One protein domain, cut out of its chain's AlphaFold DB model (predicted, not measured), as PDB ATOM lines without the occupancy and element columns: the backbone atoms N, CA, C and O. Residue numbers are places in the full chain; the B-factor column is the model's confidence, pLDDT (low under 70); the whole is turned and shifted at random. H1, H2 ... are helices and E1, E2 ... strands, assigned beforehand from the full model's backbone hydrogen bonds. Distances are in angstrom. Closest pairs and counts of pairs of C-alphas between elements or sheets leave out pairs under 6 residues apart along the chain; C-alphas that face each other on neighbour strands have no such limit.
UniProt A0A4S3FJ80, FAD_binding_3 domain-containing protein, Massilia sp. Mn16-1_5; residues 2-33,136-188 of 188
ATOM      1  N   ALA A   2     229.085 254.576 215.908       54.84
ATOM      2  CA  ALA A   2     230.192 254.138 215.038       54.84
ATOM      3  C   ALA A   2     231.307 253.330 215.743       54.84
ATOM      4  O   ALA A   2     231.711 252.299 215.234       54.84
ATOM      5  N   LEU A   3     231.736 253.729 216.947       55.28
ATOM      6  CA  LEU A   3     232.828 253.052 217.665       55.28
ATOM      7  C   LEU A   3     232.478 251.636 218.163       55.28
ATOM      8  O   LEU A   3     233.359 250.803 218.328       55.28
ATOM      9  N   ARG A   4     231.192 251.358 218.421       55.28
ATOM     10  CA  ARG A   4     230.771 250.024 218.877       55.28
ATOM     11  C   ARG A   4     231.027 248.995 217.770       55.28
ATOM     12  O   ARG A   4     231.639 247.978 218.038       55.28
ATOM     13  N   ASN A   5     230.719 249.366 216.523       59.62
ATOM     14  CA  ASN A   5     230.984 248.532 215.352       59.62
ATOM     15  C   ASN A   5     232.480 248.246 215.125       59.62
ATOM     16  O   ASN A   5     232.794 247.156 214.677       59.62
ATOM     17  N   GLU A   6     233.393 249.178 215.425       63.19
ATOM     18  CA  GLU A   6     234.842 248.936 215.259       63.19
ATOM     19  C   GLU A   6     235.410 247.974 216.317       63.19
ATOM     20  O   GLU A   6     236.343 247.230 216.034       63.19
ATOM     21  N   LEU A   7     234.854 247.975 217.534       67.25
ATOM     22  CA  LEU A   7     235.255 247.048 218.602       67.25
ATOM     23  C   LEU A   7     234.638 245.653 218.427       67.25
ATOM     24  O   LEU A   7     235.252 244.661 218.814       67.25
ATOM     25  N   ASP A   8     233.445 245.582 217.833       68.31
ATOM     26  CA  ASP A   8     232.705 244.333 217.620       68.31
ATOM     27  C   ASP A   8     233.370 243.415 216.563       68.31
ATOM     28  O   ASP A   8     233.061 242.226 216.516       68.31
ATOM     29  N   GLU A   9     234.293 243.930 215.738       81.31
ATOM     30  CA  GLU A   9     235.057 243.140 214.752       81.31
ATOM     31  C   GLU A   9     236.290 242.427 215.342       81.31
ATOM     32  O   GLU A   9     236.858 241.550 214.691       81.31
ATOM     33  N   ALA A  10     236.727 242.783 216.554       89.56
ATOM     34  CA  ALA A  10     237.913 242.198 217.176       89.56
ATOM     35  C   ALA A  10     237.586 240.920 217.967       89.56
ATOM     36  O   ALA A  10     236.612 240.871 218.717       89.56
ATOM     37  N   ASP A  11     238.460 239.911 217.906       91.94
ATOM     38  CA  ASP A  11     238.315 238.691 218.722       91.94
ATOM     39  C   ASP A  11     238.475 238.964 220.232       91.94
ATOM     40  O   ASP A  11     237.881 238.280 221.066       91.94
ATOM     41  N   LEU A  12     239.269 239.978 220.592       94.62
ATOM     42  CA  LEU A  12     239.501 240.439 221.962       94.62
ATOM     43  C   LEU A  12     239.790 241.946 221.969       94.62
ATOM     44  O   LEU A  12     240.607 242.436 221.189       94.62
ATOM     45  N   VAL A  13     239.183 242.669 222.912       95.94
ATOM     46  CA  VAL A  13     239.425 244.097 223.154       95.94
ATOM     47  C   VAL A  13     240.000 244.290 224.556       95.94
ATOM     48  O   VAL A  13     239.341 243.999 225.553       95.94
ATOM     49  N   ILE A  14     241.214 244.838 224.645       97.25
ATOM     50  CA  ILE A  14     241.875 245.137 225.924       97.25
ATOM     51  C   ILE A  14     241.778 246.640 226.215       97.25
ATOM     52  O   ILE A  14     242.430 247.468 225.579       97.25
ATOM     53  N   GLY A  15     240.978 246.998 227.215       97.12
ATOM     54  CA  GLY A  15     240.903 248.338 227.784       97.12
ATOM     55  C   GLY A  15     242.103 248.625 228.682       97.12
ATOM     56  O   GLY A  15     242.036 248.414 229.888       97.12
ATOM     57  N   ALA A  16     243.187 249.126 228.086       97.19
ATOM     58  CA  ALA A  16     244.385 249.631 228.769       97.19
ATOM     59  C   ALA A  16     244.492 251.172 228.696       97.19
ATOM     60  O   ALA A  16     245.570 251.759 228.743       97.19
ATOM     61  N   ASP A  17     243.354 251.849 228.549       96.25
ATOM     62  CA  ASP A  17     243.201 253.283 228.271       96.25
ATOM     63  C   ASP A  17     242.996 254.146 229.539       96.25
ATOM     64  O   ASP A  17     242.534 255.293 229.498       96.25
ATOM     65  N   GLY A  18     243.394 253.590 230.686       96.19
ATOM     66  CA  GLY A  18     243.573 254.276 231.961       96.19
ATOM     67  C   GLY A  18     242.297 254.831 232.601       96.19
ATOM     68  O   GLY A  18     241.166 254.424 232.325       96.19
ATOM     69  N   VAL A  19     242.474 255.821 233.481       95.56
ATOM     70  CA  VAL A  19     241.397 256.382 234.319       95.56
ATOM     71  C   VAL A  19     240.193 256.896 233.516       95.56
ATOM     72  O   VAL A  19     239.067 256.906 234.013       95.56
ATOM     73  N   ASN A  20     240.391 257.282 232.254       95.31
ATOM     74  CA  ASN A  20     239.345 257.797 231.370       95.31
ATOM     75  C   ASN A  20     238.753 256.753 230.413       95.31
ATOM     76  O   ASN A  20     238.015 257.161 229.510       95.31
ATOM     77  N   SER A  21     239.009 255.464 230.667       97.38
ATOM     78  CA  SER A  21     238.696 254.333 229.793       97.38
ATOM     79  C   SER A  21     237.352 254.423 229.072       97.38
ATOM     80  O   SER A  21     236.288 254.531 229.692       97.38
ATOM     81  N   LEU A  22     237.421 254.368 227.748       95.25
ATOM     82  CA  LEU A  22     236.302 254.323 226.823       95.25
ATOM     83  C   LEU A  22     235.671 252.932 226.789       95.25
ATOM     84  O   LEU A  22     234.443 252.839 226.773       95.25
ATOM     85  N   VAL A  23     236.482 251.873 226.874       95.44
ATOM     86  CA  VAL A  23     235.995 250.484 226.970       95.44
ATOM     87  C   VAL A  23     235.135 250.326 228.224       95.44
ATOM     88  O   VAL A  23     233.966 249.942 228.137       95.44
ATOM     89  N   ARG A  24     235.648 250.759 229.388       97.31
ATOM     90  CA  ARG A  24     234.889 250.729 230.647       97.31
ATOM     91  C   ARG A  24     233.609 251.556 230.567       97.31
ATOM     92  O   ARG A  24     232.566 251.103 231.022       97.31
ATOM     93  N   LYS A  25     233.666 252.770 230.006       96.50
ATOM     94  CA  LYS A  25     232.482 253.641 229.866       96.50
ATOM     95  C   LYS A  25     231.414 253.028 228.961       96.50
ATOM     96  O   LYS A  25     230.231 253.169 229.254       96.50
ATOM     97  N   THR A  26     231.820 252.344 227.893       94.19
ATOM     98  CA  THR A  26     230.898 251.720 226.931       94.19
ATOM     99  C   THR A  26     230.082 250.600 227.577       94.19
ATOM    100  O   THR A  26     228.882 250.510 227.330       94.19
ATOM    101  N   HIS A  27     230.694 249.817 228.472       94.94
ATOM    102  CA  HIS A  27     230.061 248.680 229.157       94.94
ATOM    103  C   HIS A  27     229.907 248.899 230.672       94.94
ATOM    104  O   HIS A  27     229.921 247.956 231.463       94.94
ATOM    105  N   GLN A  28     229.754 250.154 231.107       95.94
ATOM    106  CA  GLN A  28     229.856 250.539 232.521       95.94
ATOM    107  C   GLN A  28     228.900 249.764 233.445       95.94
ATOM    108  O   GLN A  28     229.260 249.393 234.565       95.94
ATOM    109  N   VAL A  29     227.668 249.521 232.983       97.50
ATOM    110  CA  VAL A  29     226.655 248.770 233.743       97.50
ATOM    111  C   VAL A  29     227.050 247.298 233.877       97.50
ATOM    112  O   VAL A  29     226.936 246.736 234.964       97.50
ATOM    113  N   GLU A  30     227.554 246.693 232.802       97.75
ATOM    114  CA  GLU A  30     227.927 245.274 232.729       97.75
ATOM    115  C   GLU A  30     229.179 244.973 233.568       97.75
ATOM    116  O   GLU A  30     229.199 243.990 234.310       97.75
ATOM    117  N   PHE A  31     230.173 245.870 233.553       98.19
ATOM    118  CA  PHE A  31     231.332 245.804 234.453       98.19
ATOM    119  C   PHE A  31     230.962 246.056 235.924       98.19
ATOM    120  O   PHE A  31     231.721 245.722 236.839       98.19
ATOM    121  N   GLY A  32     229.797 246.657 236.184       98.25
ATOM    122  CA  GLY A  32     229.393 247.083 237.521       98.25
ATOM    123  C   GLY A  32     230.305 248.174 238.085       98.25
ATOM    124  O   GLY A  32     230.582 248.166 239.287       98.25
ATOM    125  N   THR A  33     230.789 249.077 237.225       98.25
ATOM    126  CA  THR A  33     231.738 250.134 237.586       98.25
ATOM    127  C   THR A  33     231.176 251.056 238.665       98.25
ATOM    128  O   THR A  33     230.057 251.566 238.556       98.25
ATOM    129  N   ARG A 136     233.268 243.153 237.696       97.44
ATOM    130  CA  ARG A 136     233.778 242.213 236.696       97.44
ATOM    131  C   ARG A 136     234.961 242.839 235.980       97.44
ATOM    132  O   ARG A 136     234.990 244.056 235.812       97.44
ATOM    133  N   TRP A 137     235.908 242.004 235.580       97.50
ATOM    134  CA  TRP A 137     237.126 242.428 234.892       97.50
ATOM    135  C   TRP A 137     236.986 242.276 233.371       97.50
ATOM    136  O   TRP A 137     237.603 243.020 232.613       97.50
ATOM    137  N   SER A 138     236.074 241.400 232.937       97.62
ATOM    138  CA  SER A 138     235.712 241.148 231.545       97.62
ATOM    139  C   SER A 138     234.191 241.179 231.316       97.62
ATOM    140  O   SER A 138     233.385 240.923 232.222       97.62
ATOM    141  N   VAL A 139     233.794 241.538 230.095       95.75
ATOM    142  CA  VAL A 139     232.416 241.569 229.589       95.75
ATOM    143  C   VAL A 139     232.445 241.226 228.098       95.75
ATOM    144  O   VAL A 139     232.993 241.983 227.300       95.75
ATOM    145  N   GLY A 140     231.844 240.098 227.707       93.50
ATOM    146  CA  GLY A 140     231.940 239.618 226.326       93.50
ATOM    147  C   GLY A 140     233.397 239.341 225.944       93.50
ATOM    148  O   GLY A 140     234.102 238.661 226.681       93.50
ATOM    149  N   ASN A 141     233.847 239.907 224.825       93.56
ATOM    150  CA  ASN A 141     235.243 239.894 224.373       93.56
ATOM    151  C   ASN A 141     236.065 241.093 224.895       93.56
ATOM    152  O   ASN A 141     237.191 241.301 224.451       93.56
ATOM    153  N   CYS A 142     235.521 241.920 225.791       96.25
ATOM    154  CA  CYS A 142     236.218 243.078 226.348       96.25
ATOM    155  C   CYS A 142     236.787 242.762 227.735       96.25
ATOM    156  O   CYS A 142     236.091 242.204 228.580       96.25
ATOM    157  N   VAL A 143     238.014 243.202 228.009       98.06
ATOM    158  CA  VAL A 143     238.686 243.065 229.312       98.06
ATOM    159  C   VAL A 143     239.364 244.371 229.710       98.06
ATOM    160  O   VAL A 143     239.829 245.107 228.844       98.06
ATOM    161  N   LEU A 144     239.398 244.703 231.000       98.50
ATOM    162  CA  LEU A 144     240.054 245.908 231.520       98.50
ATOM    163  C   LEU A 144     241.347 245.538 232.250       98.50
ATOM    164  O   LEU A 144     241.368 244.543 232.960       98.50
ATOM    165  N   VAL A 145     242.380 246.382 232.145       98.25
ATOM    166  CA  VAL A 145     243.644 246.253 232.899       98.25
ATOM    167  C   VAL A 145     244.103 247.607 233.456       98.25
ATOM    168  O   VAL A 145     243.734 248.665 232.929       98.25
ATOM    169  N   GLY A 146     244.916 247.606 234.515       97.56
ATOM    170  CA  GLY A 146     245.483 248.816 235.115       97.56
ATOM    171  C   GLY A 146     244.420 249.830 235.547       97.56
ATOM    172  O   GLY A 146     243.323 249.465 235.959       97.56
ATOM    173  N   ASP A 147     244.687 251.129 235.382       97.31
ATOM    174  CA  ASP A 147     243.757 252.196 235.798       97.31
ATOM    175  C   ASP A 147     242.393 252.176 235.074       97.31
ATOM    176  O   ASP A 147     241.440 252.841 235.501       97.31
ATOM    177  N   ALA A 148     242.270 251.440 233.962       97.69
ATOM    178  CA  ALA A 148     240.970 251.189 233.354       97.69
ATOM    179  C   ALA A 148     240.143 250.213 234.208       97.69
ATOM    180  O   ALA A 148     238.947 250.452 234.394       97.69
ATOM    181  N   LEU A 149     240.780 249.185 234.774       97.69
ATOM    182  CA  LEU A 149     240.192 248.190 235.671       97.69
ATOM    183  C   LEU A 149     240.007 248.702 237.104       97.69
ATOM    184  O   LEU A 149     238.967 248.472 237.725       97.69
ATOM    185  N   GLY A 150     240.987 249.411 237.644       96.69
ATOM    186  CA  GLY A 150     240.941 249.891 239.015       96.69
ATOM    187  C   GLY A 150     242.091 250.833 239.312       96.69
ATOM    188  O   GLY A 150     243.204 250.646 238.841       96.69
ATOM    189  N   THR A 151     241.819 251.872 240.093       96.25
ATOM    190  CA  THR A 151     242.821 252.897 240.414       96.25
ATOM    191  C   THR A 151     243.359 252.702 241.825       96.25
ATOM    192  O   THR A 151     242.576 252.652 242.779       96.25
ATOM    193  N   ALA A 152     244.679 252.721 241.979       92.12
ATOM    194  CA  ALA A 152     245.349 252.826 243.272       92.12
ATOM    195  C   ALA A 152     245.710 254.291 243.565       92.12
ATOM    196  O   ALA A 152     246.250 254.979 242.698       92.12
ATOM    197  N   HIS A 153     245.434 254.781 244.779       91.81
ATOM    198  CA  HIS A 153     245.804 256.151 245.150       91.81
ATOM    199  C   HIS A 153     247.323 256.351 245.025       91.81
ATOM    200  O   HIS A 153     248.105 255.482 245.412       91.81
ATOM    201  N   PHE A 154     247.761 257.503 244.512       87.25
ATOM    202  CA  PHE A 154     249.187 257.754 244.250       87.25
ATOM    203  C   PHE A 154     250.059 257.685 245.512       87.25
ATOM    204  O   PHE A 154     251.252 257.414 245.402       87.25
ATOM    205  N   SER A 155     249.480 257.882 246.702       85.81
ATOM    206  CA  SER A 155     250.208 257.860 247.977       85.81
ATOM    207  C   SER A 155     250.864 256.514 248.296       85.81
ATOM    208  O   SER A 155     251.817 256.489 249.065       85.81
ATOM    209  N   ILE A 156     250.392 255.406 247.712       84.62
ATOM    210  CA  ILE A 156     251.001 254.078 247.908       84.62
ATOM    211  C   ILE A 156     251.961 253.676 246.780       84.62
ATOM    212  O   ILE A 156     252.621 252.646 246.876       84.62
ATOM    213  N   GLY A 157     252.056 254.463 245.701       81.69
ATOM    214  CA  GLY A 157     253.000 254.215 244.604       81.69
ATOM    215  C   GLY A 157     252.788 252.903 243.830       81.69
ATOM    216  O   GLY A 157     253.683 252.480 243.106       81.69
ATOM    217  N   SER A 158     251.629 252.250 243.966       84.44
ATOM    218  CA  SER A 158     251.402 250.887 243.448       84.44
ATOM    219  C   SER A 158     250.698 250.812 242.089       84.44
ATOM    220  O   SER A 158     250.540 249.715 241.569       84.44
ATOM    221  N   GLY A 159     250.289 251.936 241.488       87.81
ATOM    222  CA  GLY A 159     249.487 251.926 240.252       87.81
ATOM    223  C   GLY A 159     250.158 251.206 239.075       87.81
ATOM    224  O   GLY A 159     249.581 250.290 238.501       87.81
ATOM    225  N   THR A 160     251.399 251.574 238.735       91.69
ATOM    226  CA  THR A 160     252.129 250.924 237.631       91.69
ATOM    227  C   THR A 160     252.490 249.462 237.926       91.69
ATOM    228  O   THR A 160     252.255 248.641 237.043       91.69
ATOM    229  N   PRO A 161     253.018 249.100 239.115       93.31
ATOM    230  CA  PRO A 161     253.239 247.695 239.463       93.31
ATOM    231  C   PRO A 161     251.988 246.820 239.307       93.31
ATOM    232  O   PRO A 161     252.049 245.818 238.604       93.31
ATOM    233  N   VAL A 162     250.845 247.241 239.862       92.62
ATOM    234  CA  VAL A 162     249.584 246.484 239.762       92.62
ATOM    235  C   VAL A 162     249.128 246.355 238.306       92.62
ATOM    236  O   VAL A 162     248.756 245.272 237.875       92.62
ATOM    237  N   ALA A 163     249.242 247.416 237.501       95.31
ATOM    238  CA  ALA A 163     248.896 247.343 236.082       95.31
ATOM    239  C   ALA A 163     249.768 246.343 235.293       95.31
ATOM    240  O   ALA A 163     249.294 245.731 234.338       95.31
ATOM    241  N   LEU A 164     251.042 246.181 235.667       96.56
ATOM    242  CA  LEU A 164     251.922 245.181 235.056       96.56
ATOM    243  C   LEU A 164     251.547 243.761 235.490       96.56
ATOM    244  O   LEU A 164     251.566 242.857 234.656       96.56
ATOM    245  N   GLU A 165     251.178 243.576 236.758       95.88
ATOM    246  CA  GLU A 165     250.660 242.305 237.272       95.88
ATOM    247  C   GLU A 165     249.366 241.906 236.543       95.88
ATOM    248  O   GLU A 165     249.274 240.779 236.060       95.88
ATOM    249  N   ASP A 166     248.424 242.840 236.350       96.19
ATOM    250  CA  ASP A 166     247.184 242.606 235.595       96.19
ATOM    251  C   ASP A 166     247.475 242.056 234.189       96.19
ATOM    252  O   ASP A 166     246.916 241.042 233.768       96.19
ATOM    253  N   VAL A 167     248.379 242.713 233.455       96.62
ATOM    254  CA  VAL A 167     248.737 242.311 232.087       96.62
ATOM    255  C   VAL A 167     249.469 240.970 232.078       96.62
ATOM    256  O   VAL A 167     249.262 240.169 231.167       96.62
ATOM    257  N   GLN A 168     250.301 240.693 233.084       97.88
ATOM    258  CA  GLN A 168     250.981 239.407 233.208       97.88
ATOM    259  C   GLN A 168     249.981 238.262 233.416       97.88
ATOM    260  O   GLN A 168     250.090 237.237 232.742       97.88
ATOM    261  N   VAL A 169     249.001 238.427 234.311       97.81
ATOM    262  CA  VAL A 169     247.965 237.409 234.556       97.81
ATOM    263  C   VAL A 169     247.116 237.198 233.301       97.81
ATOM    264  O   VAL A 169     246.949 236.058 232.872       97.81
ATOM    265  N   LEU A 170     246.680 238.279 232.645       98.06
ATOM    266  CA  LEU A 170     245.926 238.189 231.392       98.06
ATOM    267  C   LEU A 170     246.723 237.465 230.296       98.06
ATOM    268  O   LEU A 170     246.191 236.607 229.594       98.06
ATOM    269  N   SER A 171     248.015 237.776 230.161       98.12
ATOM    270  CA  SER A 171     248.884 237.121 229.181       98.12
ATOM    271  C   SER A 171     249.018 235.619 229.435       98.12
ATOM    272  O   SER A 171     249.076 234.857 228.471       98.12
ATOM    273  N   HIS A 172     249.084 235.183 230.696       98.25
ATOM    274  CA  HIS A 172     249.132 233.757 231.025       98.25
ATOM    275  C   HIS A 172     247.810 233.056 230.705       98.25
ATOM    276  O   HIS A 172     247.835 232.011 230.059       98.25
ATOM    277  N   ALA A 173     246.674 233.652 231.068       98.06
ATOM    278  CA  ALA A 173     245.359 233.087 230.776       98.06
ATOM    279  C   ALA A 173     245.127 232.921 229.261       98.06
ATOM    280  O   ALA A 173     244.679 231.872 228.792       98.06
ATOM    281  N   LEU A 174     245.525 233.917 228.461       97.69
ATOM    282  CA  LEU A 174     245.468 233.833 226.996       97.69
ATOM    283  C   LEU A 174     246.379 232.732 226.433       97.69
ATOM    284  O   LEU A 174     246.006 232.059 225.473       97.69
ATOM    285  N   ALA A 175     247.557 232.522 227.023       97.56
ATOM    286  CA  ALA A 175     248.468 231.453 226.614       97.56
ATOM    287  C   ALA A 175     247.951 230.052 226.991       97.56
ATOM    288  O   ALA A 175     248.184 229.100 226.243       97.56
ATOM    289  N   ASN A 176     247.234 229.925 228.112       97.81
ATOM    290  CA  ASN A 176     246.614 228.677 228.566       97.81
ATOM    291  C   ASN A 176     245.378 228.297 227.731       97.81
ATOM    292  O   ASN A 176     245.100 227.111 227.543       97.81
ATOM    293  N   HIS A 177     244.681 229.290 227.170       96.31
ATOM    294  CA  HIS A 177     243.461 229.117 226.378       96.31
ATOM    295  C   HIS A 177     243.568 229.738 224.961       96.31
ATOM    296  O   HIS A 177     242.752 230.581 224.584       96.31
ATOM    297  N   PRO A 178     244.518 229.297 224.110       91.50
ATOM    298  CA  PRO A 178     244.901 229.999 222.874       91.50
ATOM    299  C   PRO A 178     243.826 230.041 221.775       91.50
ATOM    300  O   PRO A 178     243.948 230.809 220.827       91.50
ATOM    301  N   LEU A 179     242.794 229.196 221.868       92.69
ATOM    302  CA  LEU A 179     241.696 229.115 220.895       92.69
ATOM    303  C   LEU A 179     240.338 229.505 221.495       92.69
ATOM    304  O   LEU A 179     239.326 229.416 220.803       92.69
ATOM    305  N   ASN A 180     240.294 229.896 222.773       94.88
ATOM    306  CA  ASN A 180     239.046 230.234 223.448       94.88
ATOM    307  C   ASN A 180     239.221 231.443 224.376       94.88
ATOM    308  O   ASN A 180     239.537 231.309 225.556       94.88
ATOM    309  N   VAL A 181     238.942 232.629 223.832       95.25
ATOM    310  CA  VAL A 181     238.980 233.897 224.575       95.25
ATOM    311  C   VAL A 181     238.028 233.879 225.772       95.25
ATOM    312  O   VAL A 181     238.367 234.419 226.819       95.25
ATOM    313  N   SER A 182     236.862 233.234 225.666       95.44
ATOM    314  CA  SER A 182     235.912 233.184 226.782       95.44
ATOM    315  C   SER A 182     236.468 232.419 227.981       95.44
ATOM    316  O   SER A 182     236.201 232.819 229.111       95.44
ATOM    317  N   ASP A 183     237.219 231.338 227.748       97.06
ATOM    318  CA  ASP A 183     237.849 230.580 228.834       97.06
ATOM    319  C   ASP A 183     239.027 231.370 229.421       97.06
ATOM    320  O   ASP A 183     239.129 231.493 230.639       97.06
ATOM    321  N   ALA A 184     239.847 232.003 228.568       97.56
ATOM    322  CA  ALA A 184     240.937 232.877 229.009       97.56
ATOM    323  C   ALA A 184     240.434 234.010 229.921       97.56
ATOM    324  O   ALA A 184     240.994 234.269 230.981       97.56
ATOM    325  N   LEU A 185     239.346 234.682 229.531       97.19
ATOM    326  CA  LEU A 185     238.757 235.787 230.292       97.19
ATOM    327  C   LEU A 185     238.013 235.350 231.561       97.19
ATOM    328  O   LEU A 185     237.615 236.219 232.336       97.19
ATOM    329  N   ALA A 186     237.764 234.051 231.732       95.88
ATOM    330  CA  ALA A 186     237.215 233.480 232.957       95.88
ATOM    331  C   ALA A 186     238.317 233.006 233.922       95.88
ATOM    332  O   ALA A 186     238.064 232.943 235.126       95.88
ATOM    333  N   GLU A 187     239.504 232.655 233.407       96.12
ATOM    334  CA  GLU A 187     240.708 232.393 234.211       96.12
ATOM    335  C   GLU A 187     241.333 233.695 234.747       96.12
ATOM    336  O   GLU A 187     241.807 233.704 235.884       96.12
ATOM    337  N   TYR A 188     241.322 234.766 233.941       94.56
ATOM    338  CA  TYR A 188     241.754 236.119 234.321       94.56
ATOM    339  C   TYR A 188     240.846 236.757 235.384       94.56
ATOM    340  O   TYR A 188     241.395 237.236 236.402       94.56
TER     341      TYR A 188
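This is residues 2 to 33 and 136 to 188 of the 188 residues of the protein "FAD_binding_3 domain-containing protein" of Massilia sp. Mn16-1_5 (UniProt A0A4S3FJ80). A pair of very short parallel strands, E1 and E2, makes the middle of the domain, with the short helices H1, H2 and H3 to one side and the long helix H4 running past on the other. H5 folds back at the end of H4 and packs on its residues 170 to 176, while residues 153 to 158, just before H4, stick out as a loop. The printed part has 85 residues, with five named helices and two named strands in the order H1, E1, H2, H3, E2, H4, H5. The sheet has the order E1, E2 and is parallel; the class is mostly helix. The whole is compact, with a radius of gyration of the C-alphas of 13.0 A and spans of 39 by 32 by 19 A.

H1, residues 2 to 8, comes closest to E1, residues 13 to 15, at the C-alphas of Leu 7 and Val 13, 6.8 A apart. H1 is near H2, residues 22 to 26, with 5 pairs of C-alphas within 10 A. The closest C-alphas of E1 and H2 are those of Gly 15 and Val 23, 5.4 A apart. H2 and H3, residues 28 to 31, are close but not clearly touching; the closest C-alphas, of Arg 24 and Phe 31, are 7.2 A apart. E1 and E2, residues 142 to 144, are parallel at 23 degrees, with N 15 and O 143 at 2.7 A and N 143 and O 13 at 2.9 A, within hydrogen-bond range. Residues 138 to 139 pair antiparallel with residues 142 to 143 of E2. H4, residues 159 to 176, touches H5, residues 181 to 187, with residues 170 to 176 alone; the closest C-alphas, of Ala 173 and Ala 184, are 4.8 A apart, at a steep tilt of 60 degrees, opposite ways. E1 and H4 are apart. Each O i to N i+4 pair is within hydrogen-bond range in H2, H4 and H5, and 2 of 3 are in H1; H3 is too short for such a pair.

H1 begins at C-alpha 2, (230.192, 254.138, 215.038), and is 10.4 A long. E1 is 6.5 A long, H2 6.0 A, H3 5.3 A and E2 7.0 A. H4 runs 26.2 A from C-alpha 159, (249.487, 251.926, 240.252). H5, 9.9 A long, ends at C-alpha 187, (240.708, 232.393, 234.211).

The C-alphas of Ser 155 and Leu 179, the two farthest apart, are 40.4 A apart. Residues 34 to 135 are not printed; C-alphas 33 and 136 are 8.2 A apart across the cut. The link from E2 to H4, 14 residues, is long. The mean pLDDT of the printed part is 92.2; residues 2 to 8 are under 70.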